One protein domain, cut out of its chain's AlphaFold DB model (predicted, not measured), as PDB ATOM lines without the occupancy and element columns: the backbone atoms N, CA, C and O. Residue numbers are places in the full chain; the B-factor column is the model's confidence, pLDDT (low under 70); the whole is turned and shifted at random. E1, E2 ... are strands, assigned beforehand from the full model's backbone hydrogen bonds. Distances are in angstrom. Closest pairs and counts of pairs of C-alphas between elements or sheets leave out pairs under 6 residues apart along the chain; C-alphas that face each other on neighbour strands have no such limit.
ATOM      1  N   VAL A  11      12.143  -9.502 -84.769       35.62
ATOM      2  CA  VAL A  11      10.690  -9.322 -84.595       35.62
ATOM      3  C   VAL A  11       9.878  -9.938 -85.773       35.62
ATOM      4  O   VAL A  11      10.342  -9.948 -86.907       35.62
ATOM      5  N   LEU A  12       8.667 -10.452 -85.498       29.06
ATOM      6  CA  LEU A  12       7.677 -11.161 -86.346       29.06
ATOM      7  C   LEU A  12       6.277 -11.130 -85.672       29.06
ATOM      8  O   LEU A  12       6.117 -11.871 -84.705       29.06
ATOM      9  N   LEU A  13       5.295 -10.318 -86.132       35.12
ATOM     10  CA  LEU A  13       3.889 -10.301 -85.630       35.12
ATOM     11  C   LEU A  13       2.848  -9.516 -86.473       35.12
ATOM     12  O   LEU A  13       3.217  -8.780 -87.377       35.12
ATOM     13  N   PHE A  14       1.552  -9.639 -86.104       30.33
ATOM     14  CA  PHE A  14       0.346  -8.962 -86.637       30.33
ATOM     15  C   PHE A  14      -0.403  -8.081 -85.587       30.33
ATOM     16  O   PHE A  14      -0.518  -8.482 -84.439       30.33
ATOM     17  N   PHE A  15      -1.029  -6.976 -86.054       39.62
ATOM     18  CA  PHE A  15      -2.031  -6.050 -85.437       39.62
ATOM     19  C   PHE A  15      -1.627  -5.038 -84.336       39.62
ATOM     20  O   PHE A  15      -1.227  -5.398 -83.245       39.62
ATOM     21  N   SER A  16      -1.847  -3.743 -84.640       51.00
ATOM     22  CA  SER A  16      -1.342  -2.484 -84.029       51.00
ATOM     23  C   SER A  16      -0.517  -2.558 -82.730       51.00
ATOM     24  O   SER A  16      -0.945  -1.992 -81.713       51.00
ATOM     25  N   PRO A  17       0.668  -3.198 -82.705       59.12
ATOM     26  CA  PRO A  17       1.471  -3.220 -81.510       59.12
ATOM     27  C   PRO A  17       2.551  -2.145 -81.587       59.12
ATOM     28  O   PRO A  17       3.191  -1.929 -82.620       59.12
ATOM     29  N   GLN A  18       2.782  -1.485 -80.463       66.31
ATOM     30  CA  GLN A  18       4.045  -0.823 -80.184       66.31
ATOM     31  C   GLN A  18       4.985  -1.895 -79.612       66.31
ATOM     32  O   GLN A  18       4.661  -2.496 -78.592       66.31
ATOM     33  N   ASN A  19       6.084  -2.204 -80.312       76.19
ATOM     34  CA  ASN A  19       6.923  -3.388 -80.041       76.19
ATOM     35  C   ASN A  19       8.239  -3.054 -79.334       76.19
ATOM     36  O   ASN A  19       8.749  -3.826 -78.525       76.19
ATOM     37  N   VAL A  20       8.842  -1.933 -79.715       84.69
ATOM     38  CA  VAL A  20      10.045  -1.397 -79.078       84.69
ATOM     39  C   VAL A  20       9.933   0.111 -79.114       84.69
ATOM     40  O   VAL A  20       9.695   0.691 -80.173       84.69
ATOM     41  N   TRP A  21      10.076   0.756 -77.966       88.88
ATOM     42  CA  TRP A  21      10.031   2.208 -77.894       88.88
ATOM     43  C   TRP A  21      10.952   2.722 -76.806       88.88
ATOM     44  O   TRP A  21      11.252   2.030 -75.834       88.88
ATOM     45  N   HIS A  22      11.406   3.953 -76.990       89.12
ATOM     46  CA  HIS A  22      12.164   4.656 -75.971       89.12
ATOM     47  C   HIS A  22      11.318   5.808 -75.447       89.12
ATOM     48  O   HIS A  22      11.080   6.787 -76.154       89.12
ATOM     49  N   GLU A  23      10.811   5.639 -74.234       87.88
ATOM     50  CA  GLU A  23       9.924   6.576 -73.556       87.88
ATOM     51  C   GLU A  23      10.739   7.657 -72.849       87.88
ATOM     52  O   GLU A  23      11.732   7.347 -72.191       87.88
ATOM     53  N   ALA A  24      10.320   8.917 -72.980       89.00
ATOM     54  CA  ALA A  24      10.934  10.038 -72.280       89.00
ATOM     55  C   ALA A  24      10.784   9.879 -70.759       89.00
ATOM     56  O   ALA A  24       9.777   9.370 -70.276       89.00
ATOM     57  N   ALA A  25      11.758  10.355 -69.977       91.31
ATOM     58  CA  ALA A  25      11.764  10.164 -68.520       91.31
ATOM     59  C   ALA A  25      10.557  10.788 -67.788       91.31
ATOM     60  O   ALA A  25      10.256  10.406 -66.659       91.31
ATOM     61  N   ASP A  26       9.892  11.756 -68.416       90.50
ATOM     62  CA  ASP A  26       8.694  12.427 -67.912       90.50
ATOM     63  C   ASP A  26       7.381  11.814 -68.435       90.50
ATOM     64  O   ASP A  26       6.310  12.350 -68.152       90.50
ATOM     65  N   TYR A  27       7.455  10.706 -69.183       85.75
ATOM     66  CA  TYR A  27       6.322   9.993 -69.787       85.75
ATOM     67  C   TYR A  27       5.489  10.846 -70.763       85.75
ATOM     68  O   TYR A  27       4.356  10.501 -71.095       85.75
ATOM     69  N   SER A  28       6.033  11.976 -71.234       87.31
ATOM     70  CA  SER A  28       5.309  12.913 -72.106       87.31
ATOM     71  C   SER A  28       5.289  12.488 -73.575       87.31
ATOM     72  O   SER A  28       4.414  12.912 -74.331       87.31
ATOM     73  N   ALA A  29       6.265  11.681 -73.995       87.88
ATOM     74  CA  ALA A  29       6.447  11.259 -75.377       87.88
ATOM     75  C   ALA A  29       7.356  10.029 -75.469       87.88
ATOM     76  O   ALA A  29       8.101   9.712 -74.546       87.88
ATOM     77  N   ASN A  30       7.374   9.404 -76.645       90.06
ATOM     78  CA  ASN A  30       8.392   8.424 -77.013       90.06
ATOM     79  C   ASN A  30       9.350   9.071 -78.003       90.06
ATOM     80  O   ASN A  30       8.891   9.662 -78.969       90.06
ATOM     81  N   GLN A  31      10.660   8.948 -77.805       90.81
ATOM     82  CA  GLN A  31      11.664   9.452 -78.748       90.81
ATOM     83  C   GLN A  31      11.571   8.744 -80.103       90.81
ATOM     84  O   GLN A  31      11.753   9.362 -81.149       90.81
ATOM     85  N   PHE A  32      11.267   7.448 -80.082       92.56
ATOM     86  CA  PHE A  32      10.865   6.692 -81.259       92.56
ATOM     87  C   PHE A  32       9.915   5.567 -80.857       92.56
ATOM     88  O   PHE A  32       9.884   5.139 -79.700       92.56
ATOM     89  N   ASN A  33       9.182   5.056 -81.843       91.12
ATOM     90  CA  ASN A  33       8.328   3.886 -81.700       91.12
ATOM     91  C   ASN A  33       8.548   2.947 -82.879       91.12
ATOM     92  O   ASN A  33       8.496   3.383 -84.028       91.12
ATOM     93  N   PHE A  34       8.763   1.670 -82.601       91.31
ATOM     94  CA  PHE A  34       8.788   0.623 -83.605       91.31
ATOM     95  C   PHE A  34       7.504  -0.195 -83.515       91.31
ATOM     96  O   PHE A  34       7.267  -0.924 -82.548       91.31
ATOM     97  N   ASN A  35       6.658  -0.037 -84.522       88.19
ATOM     98  CA  ASN A  35       5.283  -0.498 -84.524       88.19
ATOM     99  C   ASN A  35       5.034  -1.466 -85.681       88.19
ATOM    100  O   ASN A  35       5.790  -1.517 -86.648       88.19
ATOM    101  N   THR A  36       3.928  -2.192 -85.612       88.12
ATOM    102  CA  THR A  36       3.309  -2.798 -86.795       88.12
ATOM    103  C   THR A  36       1.791  -2.659 -86.725       88.12
ATOM    104  O   THR A  36       1.284  -2.026 -85.805       88.12
ATOM    105  N   GLY A  37       1.047  -3.193 -87.692       83.00
ATOM    106  CA  GLY A  37      -0.405  -3.164 -87.698       83.00
ATOM    107  C   GLY A  37      -1.023  -1.801 -88.009       83.00
ATOM    108  O   GLY A  37      -0.411  -0.911 -88.593       83.00
ATOM    109  N   TYR A  38      -2.308  -1.672 -87.678       79.88
ATOM    110  CA  TYR A  38      -3.114  -0.506 -88.026       79.88
ATOM    111  C   TYR A  38      -2.701   0.732 -87.226       79.88
ATOM    112  O   TYR A  38      -2.900   0.774 -86.012       79.88
ATOM    113  N   ARG A  39      -2.197   1.781 -87.880       78.06
ATOM    114  CA  ARG A  39      -1.961   3.057 -87.194       78.06
ATOM    115  C   ARG A  39      -3.277   3.824 -87.041       78.06
ATOM    116  O   ARG A  39      -3.976   4.069 -88.025       78.06
ATOM    117  N   ILE A  40      -3.597   4.222 -85.810       74.50
ATOM    118  CA  ILE A  40      -4.765   5.060 -85.492       74.50
ATOM    119  C   ILE A  40      -4.717   6.344 -86.337       74.50
ATOM    120  O   ILE A  40      -3.643   6.909 -86.546       74.50
ATOM    121  N   GLY A  41      -5.864   6.761 -86.876       73.69
ATOM    122  CA  GLY A  41      -5.959   7.920 -87.770       73.69
ATOM    123  C   GLY A  41      -5.435   7.706 -89.199       73.69
ATOM    124  O   GLY A  41      -5.273   8.679 -89.933       73.69
ATOM    125  N   THR A  42      -5.159   6.466 -89.623       75.56
ATOM    126  CA  THR A  42      -4.768   6.139 -91.012       75.56
ATOM    127  C   THR A  42      -5.772   5.218 -91.695       75.56
ATOM    128  O   THR A  42      -6.641   4.662 -91.041       75.56
ATOM    129  N   ASN A  43      -5.626   4.999 -93.005       74.81
ATOM    130  CA  ASN A  43      -6.491   4.084 -93.762       74.81
ATOM    131  C   ASN A  43      -6.096   2.598 -93.615       74.81
ATOM    132  O   ASN A  43      -6.677   1.745 -94.283       74.81
ATOM    133  N   GLY A  44      -5.096   2.269 -92.785       70.19
ATOM    134  CA  GLY A  44      -4.715   0.884 -92.481       70.19
ATOM    135  C   GLY A  44      -4.035   0.107 -93.608       70.19
ATOM    136  O   GLY A  44      -3.912  -1.116 -93.522       70.19
ATOM    137  N   THR A  45      -3.600   0.782 -94.671       75.00
ATOM    138  CA  THR A  45      -2.938   0.155 -95.828       75.00
ATOM    139  C   THR A  45      -1.547  -0.392 -95.506       75.00
ATOM    140  O   THR A  45      -1.026  -1.209 -96.254       75.00
ATOM    141  N   ASP A  46      -0.947   0.038 -94.397       76.56
ATOM    142  CA  ASP A  46       0.391  -0.315 -93.917       76.56
ATOM    143  C   ASP A  46       0.368  -1.339 -92.762       76.56
ATOM    144  O   ASP A  46       1.362  -1.499 -92.051       76.56
ATOM    145  N   LYS A  47      -0.753  -2.056 -92.572       82.19
ATOM    146  CA  LYS A  47      -0.956  -2.972 -91.432       82.19
ATOM    147  C   LYS A  47      -0.019  -4.192 -91.409       82.19
ATOM    148  O   LYS A  47       0.175  -4.779 -90.353       82.19
ATOM    149  N   GLU A  48       0.535  -4.586 -92.553       88.81
ATOM    150  CA  GLU A  48       1.483  -5.709 -92.687       88.81
ATOM    151  C   GLU A  48       2.905  -5.186 -92.905       88.81
ATOM    152  O   GLU A  48       3.671  -5.659 -93.743       88.81
ATOM    153  N   SER A  49       3.250  -4.118 -92.194       90.81
ATOM    154  CA  SER A  49       4.569  -3.506 -92.259       90.81
ATOM    155  C   SER A  49       5.079  -3.187 -90.867       90.81
ATOM    156  O   SER A  49       4.316  -2.793 -89.984       90.81
ATOM    157  N   TRP A  50       6.384  -3.324 -90.686       92.56
ATOM    158  CA  TRP A  50       7.100  -2.638 -89.625       92.56
ATOM    159  C   TRP A  50       7.115  -1.145 -89.916       92.56
ATOM    160  O   TRP A  50       7.278  -0.727 -91.064       92.56
ATOM    161  N   GLN A  51       6.948  -0.344 -88.875       92.44
ATOM    162  CA  GLN A  51       6.818   1.102 -88.950       92.44
ATOM    163  C   GLN A  51       7.689   1.731 -87.869       92.44
ATOM    164  O   GLN A  51       7.494   1.489 -86.684       92.44
ATOM    165  N   LEU A  52       8.631   2.571 -88.272       93.69
ATOM    166  CA  LEU A  52       9.435   3.381 -87.372       93.69
ATOM    167  C   LEU A  52       8.854   4.793 -87.337       93.69
ATOM    168  O   LEU A  52       8.842   5.491 -88.354       93.69
ATOM    169  N   LEU A  53       8.386   5.205 -86.166       92.75
ATOM    170  CA  LEU A  53       7.860   6.539 -85.913       92.75
ATOM    171  C   LEU A  53       8.852   7.353 -85.077       92.75
ATOM    172  O   LEU A  53       9.463   6.811 -84.154       92.75
ATOM    173  N   GLY A  54       8.980   8.642 -85.384       91.94
ATOM    174  CA  GLY A  54       9.750   9.598 -84.584       91.94
ATOM    175  C   GLY A  54       8.975  10.126 -83.375       91.94
ATOM    176  O   GLY A  54       7.866   9.664 -83.088       91.94
ATOM    177  N   ARG A  55       9.547  11.127 -82.693       91.50
ATOM    178  CA  ARG A  55       8.954  11.737 -81.489       91.50
ATOM    179  C   ARG A  55       7.546  12.273 -81.711       91.50
ATOM    180  O   ARG A  55       6.639  12.008 -80.925       91.50
ATOM    181  N   ASP A  56       7.350  12.945 -82.837       88.06
ATOM    182  CA  ASP A  56       6.071  13.548 -83.211       88.06
ATOM    183  C   ASP A  56       5.093  12.520 -83.810       88.06
ATOM    184  O   ASP A  56       4.116  12.879 -84.465       88.06
ATOM    185  N   SER A  57       5.358  11.219 -83.629       86.50
ATOM    186  CA  SER A  57       4.597  10.105 -84.213       86.50
ATOM    187  C   SER A  57       4.533  10.115 -85.748       86.50
ATOM    188  O   SER A  57       3.711   9.419 -86.352       86.50
ATOM    189  N   ASN A  58       5.415  10.869 -86.404       88.81
ATOM    190  CA  ASN A  58       5.556  10.878 -87.851       88.81
ATOM    191  C   ASN A  58       6.239   9.593 -88.333       88.81
ATOM    192  O   ASN A  58       7.223   9.143 -87.747       88.81
ATOM    193  N   LEU A  59       5.741   9.018 -89.428       92.25
ATOM    194  CA  LEU A  59       6.361   7.851 -90.050       92.25
ATOM    195  C   LEU A  59       7.709   8.244 -90.667       92.25
ATOM    196  O   LEU A  59       7.752   9.033 -91.608       92.25
ATOM    197  N   LEU A  60       8.797   7.689 -90.135       94.75
ATOM    198  CA  LEU A  60      10.158   7.899 -90.634       94.75
ATOM    199  C   LEU A  60      10.548   6.837 -91.660       94.75
ATOM    200  O   LEU A  60      11.199   7.138 -92.658       94.75
ATOM    201  N   TRP A  61      10.163   5.587 -91.408       96.38
ATOM    202  CA  TRP A  61      10.530   4.450 -92.246       96.38
ATOM    203  C   TRP A  61       9.544   3.296 -92.072       96.38
ATOM    204  O   TRP A  61       8.952   3.139 -91.005       96.38
ATOM    205  N   SER A  62       9.390   2.472 -93.105       95.06
ATOM    206  CA  SER A  62       8.635   1.225 -93.025       95.06
ATOM    207  C   SER A  62       9.210   0.147 -93.939       95.06
ATOM    208  O   SER A  62       9.890   0.433 -94.927       95.06
ATOM    209  N   THR A  63       8.918  -1.109 -93.613       94.56
ATOM    210  CA  THR A  63       9.198  -2.259 -94.477       94.56
ATOM    211  C   THR A  63       8.137  -3.338 -94.276       94.56
ATOM    212  O   THR A  63       7.604  -3.434 -93.169       94.56
ATOM    213  N   PRO A  64       7.809  -4.158 -95.288       93.88
ATOM    214  CA  PRO A  64       6.905  -5.285 -95.102       93.88
ATOM    215  C   PRO A  64       7.394  -6.259 -94.023       93.88
ATOM    216  O   PRO A  64       8.600  -6.465 -93.848       93.88
ATOM    217  N   ILE A  65       6.447  -6.883 -93.327       90.88
ATOM    218  CA  ILE A  65       6.756  -7.994 -92.426       90.88
ATOM    219  C   ILE A  65       7.092  -9.225 -93.270       90.88
ATOM    220  O   ILE A  65       6.373  -9.571 -94.206       90.88
ATOM    221  N   ASP A  66       8.198  -9.876 -92.935       90.69
ATOM    222  CA  ASP A  66       8.586 -11.174 -93.465       90.69
ATOM    223  C   ASP A  66       8.117 -12.238 -92.473       90.69
ATOM    224  O   ASP A  66       8.642 -12.358 -91.369       90.69
ATOM    225  N   PHE A  67       7.077 -12.975 -92.848       86.62
ATOM    226  CA  PHE A  67       6.483 -13.998 -91.986       86.62
ATOM    227  C   PHE A  67       7.244 -15.327 -92.013       86.62
ATOM    228  O   PHE A  67       6.897 -16.241 -91.266       86.62
ATOM    229  N   GLU A  68       8.259 -15.451 -92.869       88.56
ATOM    230  CA  GLU A  68       9.002 -16.695 -93.078       88.56
ATOM    231  C   GLU A  68      10.435 -16.612 -92.546       88.56
ATOM    232  O   GLU A  68      11.015 -17.633 -92.173       88.56
ATOM    233  N   ASN A  69      11.011 -15.408 -92.495       89.12
ATOM    234  CA  ASN A  69      12.411 -15.184 -92.148       89.12
ATOM    235  C   ASN A  69      12.570 -14.291 -90.918       89.12
ATOM    236  O   ASN A  69      11.753 -13.415 -90.644       89.12
ATOM    237  N   TRP A  70      13.697 -14.454 -90.223       86.94
ATOM    238  CA  TRP A  70      14.102 -13.535 -89.161       86.94
ATOM    239  C   TRP A  70      14.423 -12.169 -89.783       86.94
ATOM    240  O   TRP A  70      15.227 -12.091 -90.714       86.94
ATOM    241  N   GLN A  71      13.793 -11.096 -89.299       91.88
ATOM    242  CA  GLN A  71      14.122  -9.721 -89.689       91.88
ATOM    243  C   GLN A  71      14.870  -9.041 -88.553       91.88
ATOM    244  O   GLN A  71      14.322  -8.876 -87.464       91.88
ATOM    245  N   ASN A  72      16.102  -8.632 -88.830       90.38
ATOM    246  CA  ASN A  72      16.941  -7.960 -87.850       90.38
ATOM    247  C   ASN A  72      16.812  -6.451 -88.027       90.38
ATOM    248  O   ASN A  72      16.758  -5.953 -89.162       90.38
ATOM    249  N   PHE A  73      16.811  -5.721 -86.919       92.12
ATOM    250  CA  PHE A  73      16.734  -4.266 -86.906       92.12
ATOM    251  C   PHE A  73      17.761  -3.678 -85.947       92.12
ATOM    252  O   PHE A  73      17.967  -4.179 -84.846       92.12
ATOM    253  N   ALA A  74      18.359  -2.557 -86.340       90.88
ATOM    254  CA  ALA A  74      19.109  -1.709 -85.426       90.88
ATOM    255  C   ALA A  74      18.790  -0.242 -85.678       90.88
ATOM    256  O   ALA A  74      18.561   0.179 -86.817       90.88
ATOM    257  N   LEU A  75      18.798   0.534 -84.599       91.56
ATOM    258  CA  LEU A  75      18.604   1.974 -84.630       91.56
ATOM    259  C   LEU A  75      19.844   2.654 -84.059       91.56
ATOM    260  O   LEU A  75      20.303   2.311 -82.973       91.56
ATOM    261  N   THR A  76      20.353   3.655 -84.767       91.19
ATOM    262  CA  THR A  76      21.342   4.582 -84.213       91.19
ATOM    263  C   THR A  76      20.639   5.880 -83.862       91.19
ATOM    264  O   THR A  76      20.091   6.538 -84.750       91.19
ATOM    265  N   LEU A  77      20.678   6.246 -82.581       90.38
ATOM    266  CA  LEU A  77      20.228   7.538 -82.081       90.38
ATOM    267  C   LEU A  77      21.451   8.435 -81.898       90.38
ATOM    268  O   LEU A  77      22.275   8.206 -81.015       90.38
ATOM    269  N   ASP A  78      21.572   9.463 -82.732       91.50
ATOM    270  CA  ASP A  78      22.575  10.504 -82.540       91.50
ATOM    271  C   ASP A  78      21.967  11.621 -81.688       91.50
ATOM    272  O   ASP A  78      21.154  12.416 -82.166       91.50
ATOM    273  N   TYR A  79      22.345  11.668 -80.411       89.06
ATOM    274  CA  TYR A  79      21.889  12.692 -79.468       89.06
ATOM    275  C   TYR A  79      22.534  14.065 -79.708       89.06
ATOM    276  O   TYR A  79      21.994  15.071 -79.257       89.06
ATOM    277  N   THR A  80      23.669  14.127 -80.413       90.88
ATOM    278  CA  THR A  80      24.363  15.390 -80.712       90.88
ATOM    279  C   THR A  80      23.784  16.036 -81.966       90.88
ATOM    280  O   THR A  80      23.441  17.215 -81.955       90.88
ATOM    281  N   ALA A  81      23.631  15.262 -83.043       91.69
ATOM    282  CA  ALA A  81      23.030  15.733 -84.288       91.69
ATOM    283  C   ALA A  81      21.491  15.730 -84.259       91.69
ATOM    284  O   ALA A  81      20.863  16.283 -85.162       91.69
ATOM    285  N   ASN A  82      20.889  15.109 -83.242       94.00
ATOM    286  CA  ASN A  82      19.449  14.903 -83.107       94.00
ATOM    287  C   ASN A  82      18.861  14.181 -84.332       94.00
ATOM    288  O   ASN A  82      17.971  14.673 -85.038       94.00
ATOM    289  N   THR A  83      19.451  13.022 -84.643       94.75
ATOM    290  CA  THR A  83      19.031  12.198 -85.780       94.75
ATOM    291  C   THR A  83      18.836  10.737 -85.419       94.75
ATOM    292  O   THR A  83      19.367  10.244 -84.424       94.75
ATOM    293  N   LEU A  84      18.061  10.042 -86.245       93.00
ATOM    294  CA  LEU A  84      17.787   8.620 -86.118       93.00
ATOM    295  C   LEU A  84      18.067   7.917 -87.452       93.00
ATOM    296  O   LEU A  84      17.628   8.370 -88.510       93.00
ATOM    297  N   THR A  85      18.812   6.816 -87.411       93.94
ATOM    298  CA  THR A  85      19.137   5.979 -88.581       93.94
ATOM    299  C   THR A  85      18.677   4.550 -88.332       93.94
ATOM    300  O   THR A  85      18.852   4.047 -87.227       93.94
ATOM    301  N   VAL A  86      18.116   3.897 -89.353       94.88
ATOM    302  CA  VAL A  86      17.646   2.506 -89.277       94.88
ATOM    303  C   VAL A  86      18.482   1.599 -90.169       94.88
ATOM    304  O   VAL A  86      18.809   1.941 -91.311       94.88
ATOM    305  N   TYR A  87      18.799   0.425 -89.638       93.25
ATOM    306  CA  TYR A  87      19.488  -0.665 -90.310       93.25
ATOM    307  C   TYR A  87      18.609  -1.908 -90.267       93.25
ATOM    308  O   TYR A  87      17.884  -2.125 -89.296       93.25
ATOM    309  N   THR A  88      18.678  -2.723 -91.314       92.81
ATOM    310  CA  THR A  88      17.973  -4.001 -91.357       92.81
ATOM    311  C   THR A  88      18.763  -5.052 -92.122       92.81
ATOM    312  O   THR A  88      19.588  -4.732 -92.983       92.81
ATOM    313  N   SER A  89      18.498  -6.311 -91.803       91.88
ATOM    314  CA  SER A  89      18.935  -7.474 -92.567       91.88
ATOM    315  C   SER A  89      17.950  -8.627 -92.372       91.88
ATOM    316  O   SER A  89      16.953  -8.496 -91.658       91.88
ATOM    317  N   LYS A  90      18.204  -9.750 -93.050       92.25
ATOM    318  CA  LYS A  90      17.409 -10.973 -92.921       92.25
ATOM    319  C   LYS A  90      18.287 -12.127 -92.463       92.25
ATOM    320  O   LYS A  90      19.396 -12.281 -92.969       92.25
ATOM    321  N   ASN A  91      17.752 -12.981 -91.598       90.50
ATOM    322  CA  ASN A  91      18.422 -14.178 -91.096       90.50
ATOM    323  C   ASN A  91      19.824 -13.837 -90.556       90.50
ATOM    324  O   ASN A  91      19.947 -12.956 -89.715       90.50
ATOM    325  N   ALA A  92      20.870 -14.498 -91.046       88.88
ATOM    326  CA  ALA A  92      22.253 -14.263 -90.629       88.88
ATOM    327  C   ALA A  92      22.999 -13.220 -91.490       88.88
ATOM    328  O   ALA A  92      24.220 -13.109 -91.398       88.88
ATOM    329  N   GLU A  93      22.307 -12.489 -92.372       88.31
ATOM    330  CA  GLU A  93      22.958 -11.468 -93.194       88.31
ATOM    331  C   GLU A  93      23.388 -10.263 -92.339       88.31
ATOM    332  O   GLU A  93      22.621  -9.831 -91.471       88.31
ATOM    333  N   PRO A  94      24.551  -9.645 -92.622       88.19
ATOM    334  CA  PRO A  94      24.993  -8.442 -91.918       88.19
ATOM    335  C   PRO A  94      24.005  -7.281 -92.060       88.19
ATOM    336  O   PRO A  94      23.405  -7.094 -93.130       88.19
ATOM    337  N   LEU A  95      23.878  -6.461 -91.012       86.75
ATOM    338  CA  LEU A  95      23.034  -5.267 -91.038       86.75
ATOM    339  C   LEU A  95      23.460  -4.284 -92.134       86.75
ATOM    340  O   LEU A  95      24.636  -3.958 -92.308       86.75
ATOM    341  N   LYS A  96      22.474  -3.743 -92.857       92.00
ATOM    342  CA  LYS A  96      22.683  -2.694 -93.863       92.00
ATOM    343  C   LYS A  96      21.803  -1.497 -93.562       92.00
ATOM    344  O   LYS A  96      20.667  -1.640 -93.114       92.00
ATOM    345  N   LYS A  97      22.321  -0.301 -93.843       94.06
ATOM    346  CA  LYS A  97      21.565   0.942 -93.682       94.06
ATOM    347  C   LYS A  97      20.325   0.911 -94.576       94.06
ATOM    348  O   LYS A  97      20.445   0.811 -95.794       94.06
ATOM    349  N   ALA A  98      19.154   1.031 -93.961       96.06
ATOM    350  CA  ALA A  98      17.857   0.960 -94.626       96.06
ATOM    351  C   ALA A  98      17.204   2.339 -94.801       96.06
ATOM    352  O   ALA A  98      16.413   2.537 -95.720       96.06
ATOM    353  N   GLY A  99      17.540   3.303 -93.939       96.69
ATOM    354  CA  GLY A  99      16.974   4.649 -93.981       96.69
ATOM    355  C   GLY A  99      17.685   5.631 -93.053       96.69
ATOM    356  O   GLY A  99      18.426   5.238 -92.153       96.69
ATOM    357  N   GLY A 100      17.452   6.924 -93.280       95.50
ATOM    358  CA  GLY A 100      18.013   8.022 -92.493       95.50
ATOM    359  C   GLY A 100      19.385   8.527 -92.982       95.50
ATOM    360  O   GLY A 100      19.869   8.113 -94.041       95.50
ATOM    361  N   PRO A 101      20.049   9.425 -92.231       96.00
ATOM    362  CA  PRO A 101      19.603   9.960 -90.946       96.00
ATOM    363  C   PRO A 101      18.352  10.831 -91.103       96.00
ATOM    364  O   PRO A 101      18.298  11.723 -91.948       96.00
ATOM    365  N   PHE A 102      17.338  10.561 -90.292       97.19
ATOM    366  CA  PHE A 102      16.143  11.388 -90.181       97.19
ATOM    367  C   PHE A 102      16.335  12.380 -89.043       97.19
ATOM    368  O   PHE A 102      16.888  12.009 -88.010       97.19
ATOM    369  N   LYS A 103      15.861  13.619 -89.190       96.94
ATOM    370  CA  LYS A 103      15.761  14.524 -88.038       96.94
ATOM    371  C   LYS A 103      14.769  13.930 -87.039       96.94
ATOM    372  O   LYS A 103      13.657  13.591 -87.437       96.94
ATOM    373  N   ASN A 104      15.177  13.800 -85.783       94.50
ATOM    374  CA  ASN A 104      14.338  13.266 -84.718       94.50
ATOM    375  C   ASN A 104      14.756  13.870 -83.381       94.50
ATOM    376  O   ASN A 104      15.948  13.929 -83.098       94.50
ATOM    377  N   ASP A 105      13.796  14.285 -82.560       94.31
ATOM    378  CA  ASP A 105      14.102  14.757 -81.214       94.31
ATOM    379  C   ASP A 105      14.339  13.585 -80.246       94.31
ATOM    380  O   ASP A 105      13.410  12.979 -79.707       94.31
ATOM    381  N   ASN A 106      15.619  13.303 -80.016       90.25
ATOM    382  CA  ASN A 106      16.133  12.260 -79.135       90.25
ATOM    383  C   ASN A 106      16.315  12.746 -77.679       90.25
ATOM    384  O   ASN A 106      16.994  12.092 -76.889       90.25
ATOM    385  N   SER A 107      15.779  13.904 -77.286       89.94
ATOM    386  CA  SER A 107      15.952  14.441 -75.928       89.94
ATOM    387  C   SER A 107      15.004  13.816 -74.888       89.94
ATOM    388  O   SER A 107      14.028  13.135 -75.216       89.94
ATOM    389  N   GLY A 108      15.288  14.039 -73.601       87.94
ATOM    390  CA  GLY A 108      14.396  13.661 -72.492       87.94
ATOM    391  C   GLY A 108      14.780  12.397 -71.716       87.94
ATOM    392  O   GLY A 108      14.097  12.083 -70.746       87.94
ATOM    393  N   ALA A 109      15.874  11.716 -72.088       87.50
ATOM    394  CA  ALA A 109      16.317  10.453 -71.472       87.50
ATOM    395  C   ALA A 109      15.158   9.439 -71.341       87.50
ATOM    396  O   ALA A 109      14.193   9.535 -72.091       87.50
ATOM    397  N   GLY A 110      15.247   8.486 -70.411       88.44
ATOM    398  CA  GLY A 110      14.110   7.662 -70.003       88.44
ATOM    399  C   GLY A 110      14.344   6.165 -70.144       88.44
ATOM    400  O   GLY A 110      15.423   5.678 -69.802       88.44
ATOM    401  N   GLN A 111      13.297   5.435 -70.526       87.62
ATOM    402  CA  GLN A 111      13.254   3.975 -70.449       87.62
ATOM    403  C   GLN A 111      13.138   3.347 -71.831       87.62
ATOM    404  O   GLN A 111      12.317   3.747 -72.656       87.62
ATOM    405  N   PHE A 112      13.952   2.320 -72.065       85.44
ATOM    406  CA  PHE A 112      13.870   1.500 -73.265       85.44
ATOM    407  C   PHE A 112      12.962   0.309 -72.991       85.44
ATOM    408  O   PHE A 112      13.283  -0.555 -72.175       85.44
ATOM    409  N   GLN A 113      11.819   0.288 -73.661       88.06
ATOM    410  CA  GLN A 113      10.788  -0.717 -73.475       88.06
ATOM    411  C   GLN A 113      10.866  -1.734 -74.610       88.06
ATOM    412  O   GLN A 113      10.885  -1.379 -75.792       88.06
ATOM    413  N   ILE A 114      10.910  -3.011 -74.233       86.50
ATOM    414  CA  ILE A 114      10.919  -4.151 -75.147       86.50
ATOM    415  C   ILE A 114       9.735  -5.029 -74.777       86.50
ATOM    416  O   ILE A 114       9.667  -5.564 -73.670       86.50
ATOM    417  N   GLY A 115       8.809  -5.188 -75.709       83.44
ATOM    418  CA  GLY A 115       7.605  -5.971 -75.494       83.44
ATOM    419  C   GLY A 115       6.458  -5.436 -76.326       83.44
ATOM    420  O   GLY A 115       6.611  -4.497 -77.092       83.44
ATOM    421  N   ILE A 116       5.286  -6.029 -76.179       84.25
ATOM    422  CA  ILE A 116       4.131  -5.659 -76.988       84.25
ATOM    423  C   ILE A 116       3.191  -4.797 -76.154       84.25
ATOM    424  O   ILE A 116       2.694  -5.243 -75.119       84.25
ATOM    425  N   LEU A 117       2.876  -3.601 -76.643       83.69
ATOM    426  CA  LEU A 117       1.722  -2.824 -76.204       83.69
ATOM    427  C   LEU A 117       0.706  -2.773 -77.347       83.69
ATOM    428  O   LEU A 117       0.898  -2.071 -78.340       83.69
ATOM    429  N   LYS A 118      -0.392  -3.520 -77.194       82.19
ATOM    430  CA  LYS A 118      -1.500  -3.567 -78.156       82.19
ATOM    431  C   LYS A 118      -2.545  -2.513 -77.811       82.19
ATOM    432  O   LYS A 118      -3.168  -2.571 -76.749       82.19
ATOM    433  N   LYS A 119      -2.772  -1.569 -78.723       81.56
ATOM    434  CA  LYS A 119      -3.841  -0.567 -78.586       81.56
ATOM    435  C   LYS A 119      -5.179  -1.123 -79.087       81.56
ATOM    436  O   LYS A 119      -5.175  -1.988 -79.966       81.56
TER     437      LYS A 119
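AT A GLANCE: This is residues 11 to 119 of the 157 residues of the protein "GH131_N domain-containing protein" of Macrophomina phaseolina (strain MS6) (UniProt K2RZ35). Two twisted antiparallel sheets stand partly face to face as a sandwich: E5-E6-E7 covers part of one face of E4-E3-E2-E1-E8, while E8, at one edge, is apart from E5, E6 and E7. The sheets' strands cross at 30 degrees. The printed part has 109 residues, no named helix and eight strands, E1 to E8 in chain order, class all strand. It is compact, with a radius of gyration of the C-alphas of 13.5 A and spans of 37 by 32 by 23 A.

HOW THE PARTS SIT: E1 (residues 17 to 23), E2 (30 to 35), E3 (49 to 53) and E4 (59 to 64) form a meander, each strand the antiparallel neighbour of the one before. N 34 and O 20 are 2.8 A apart, N 51 and O 35 2.8 A, and N 52 and O 61 2.8 A, within hydrogen-bond range. E5 (71 to 78), E6 (83 to 90) and E7 (96 to 103) form a second meander, with N 74 and O 87 at 3.0 A and N 98 and O 86 at 2.8 A. The closest C-alphas of E4 and E7, Trp 61 and Gly 99, are 6.7 A apart. E2 and E5 are near each other. E8 (111 to 118) is antiparallel to E1, with N 113 and O 21 at 2.8 A, and bends by 75 degrees at residue 115.

IN THESE COORDINATES: E1 begins at C-alpha 17 (1.471, -3.220, -81.510). E5 is 23.1 A long, E6 24.3 A, E7 19.5 A and E8 18.3 A. E8 ends at C-alpha 118 (-1.500, -3.567, -78.156).

THE WHOLE: The C-alphas farthest apart, of Asp 26 and Glu 68, are 38.5 A apart. The printed part has no cut. The link from E2 to E3, residues 36 to 48, is long. Residues 11 to 18 have pLDDT under 70; the mean of the printed part is 85.5.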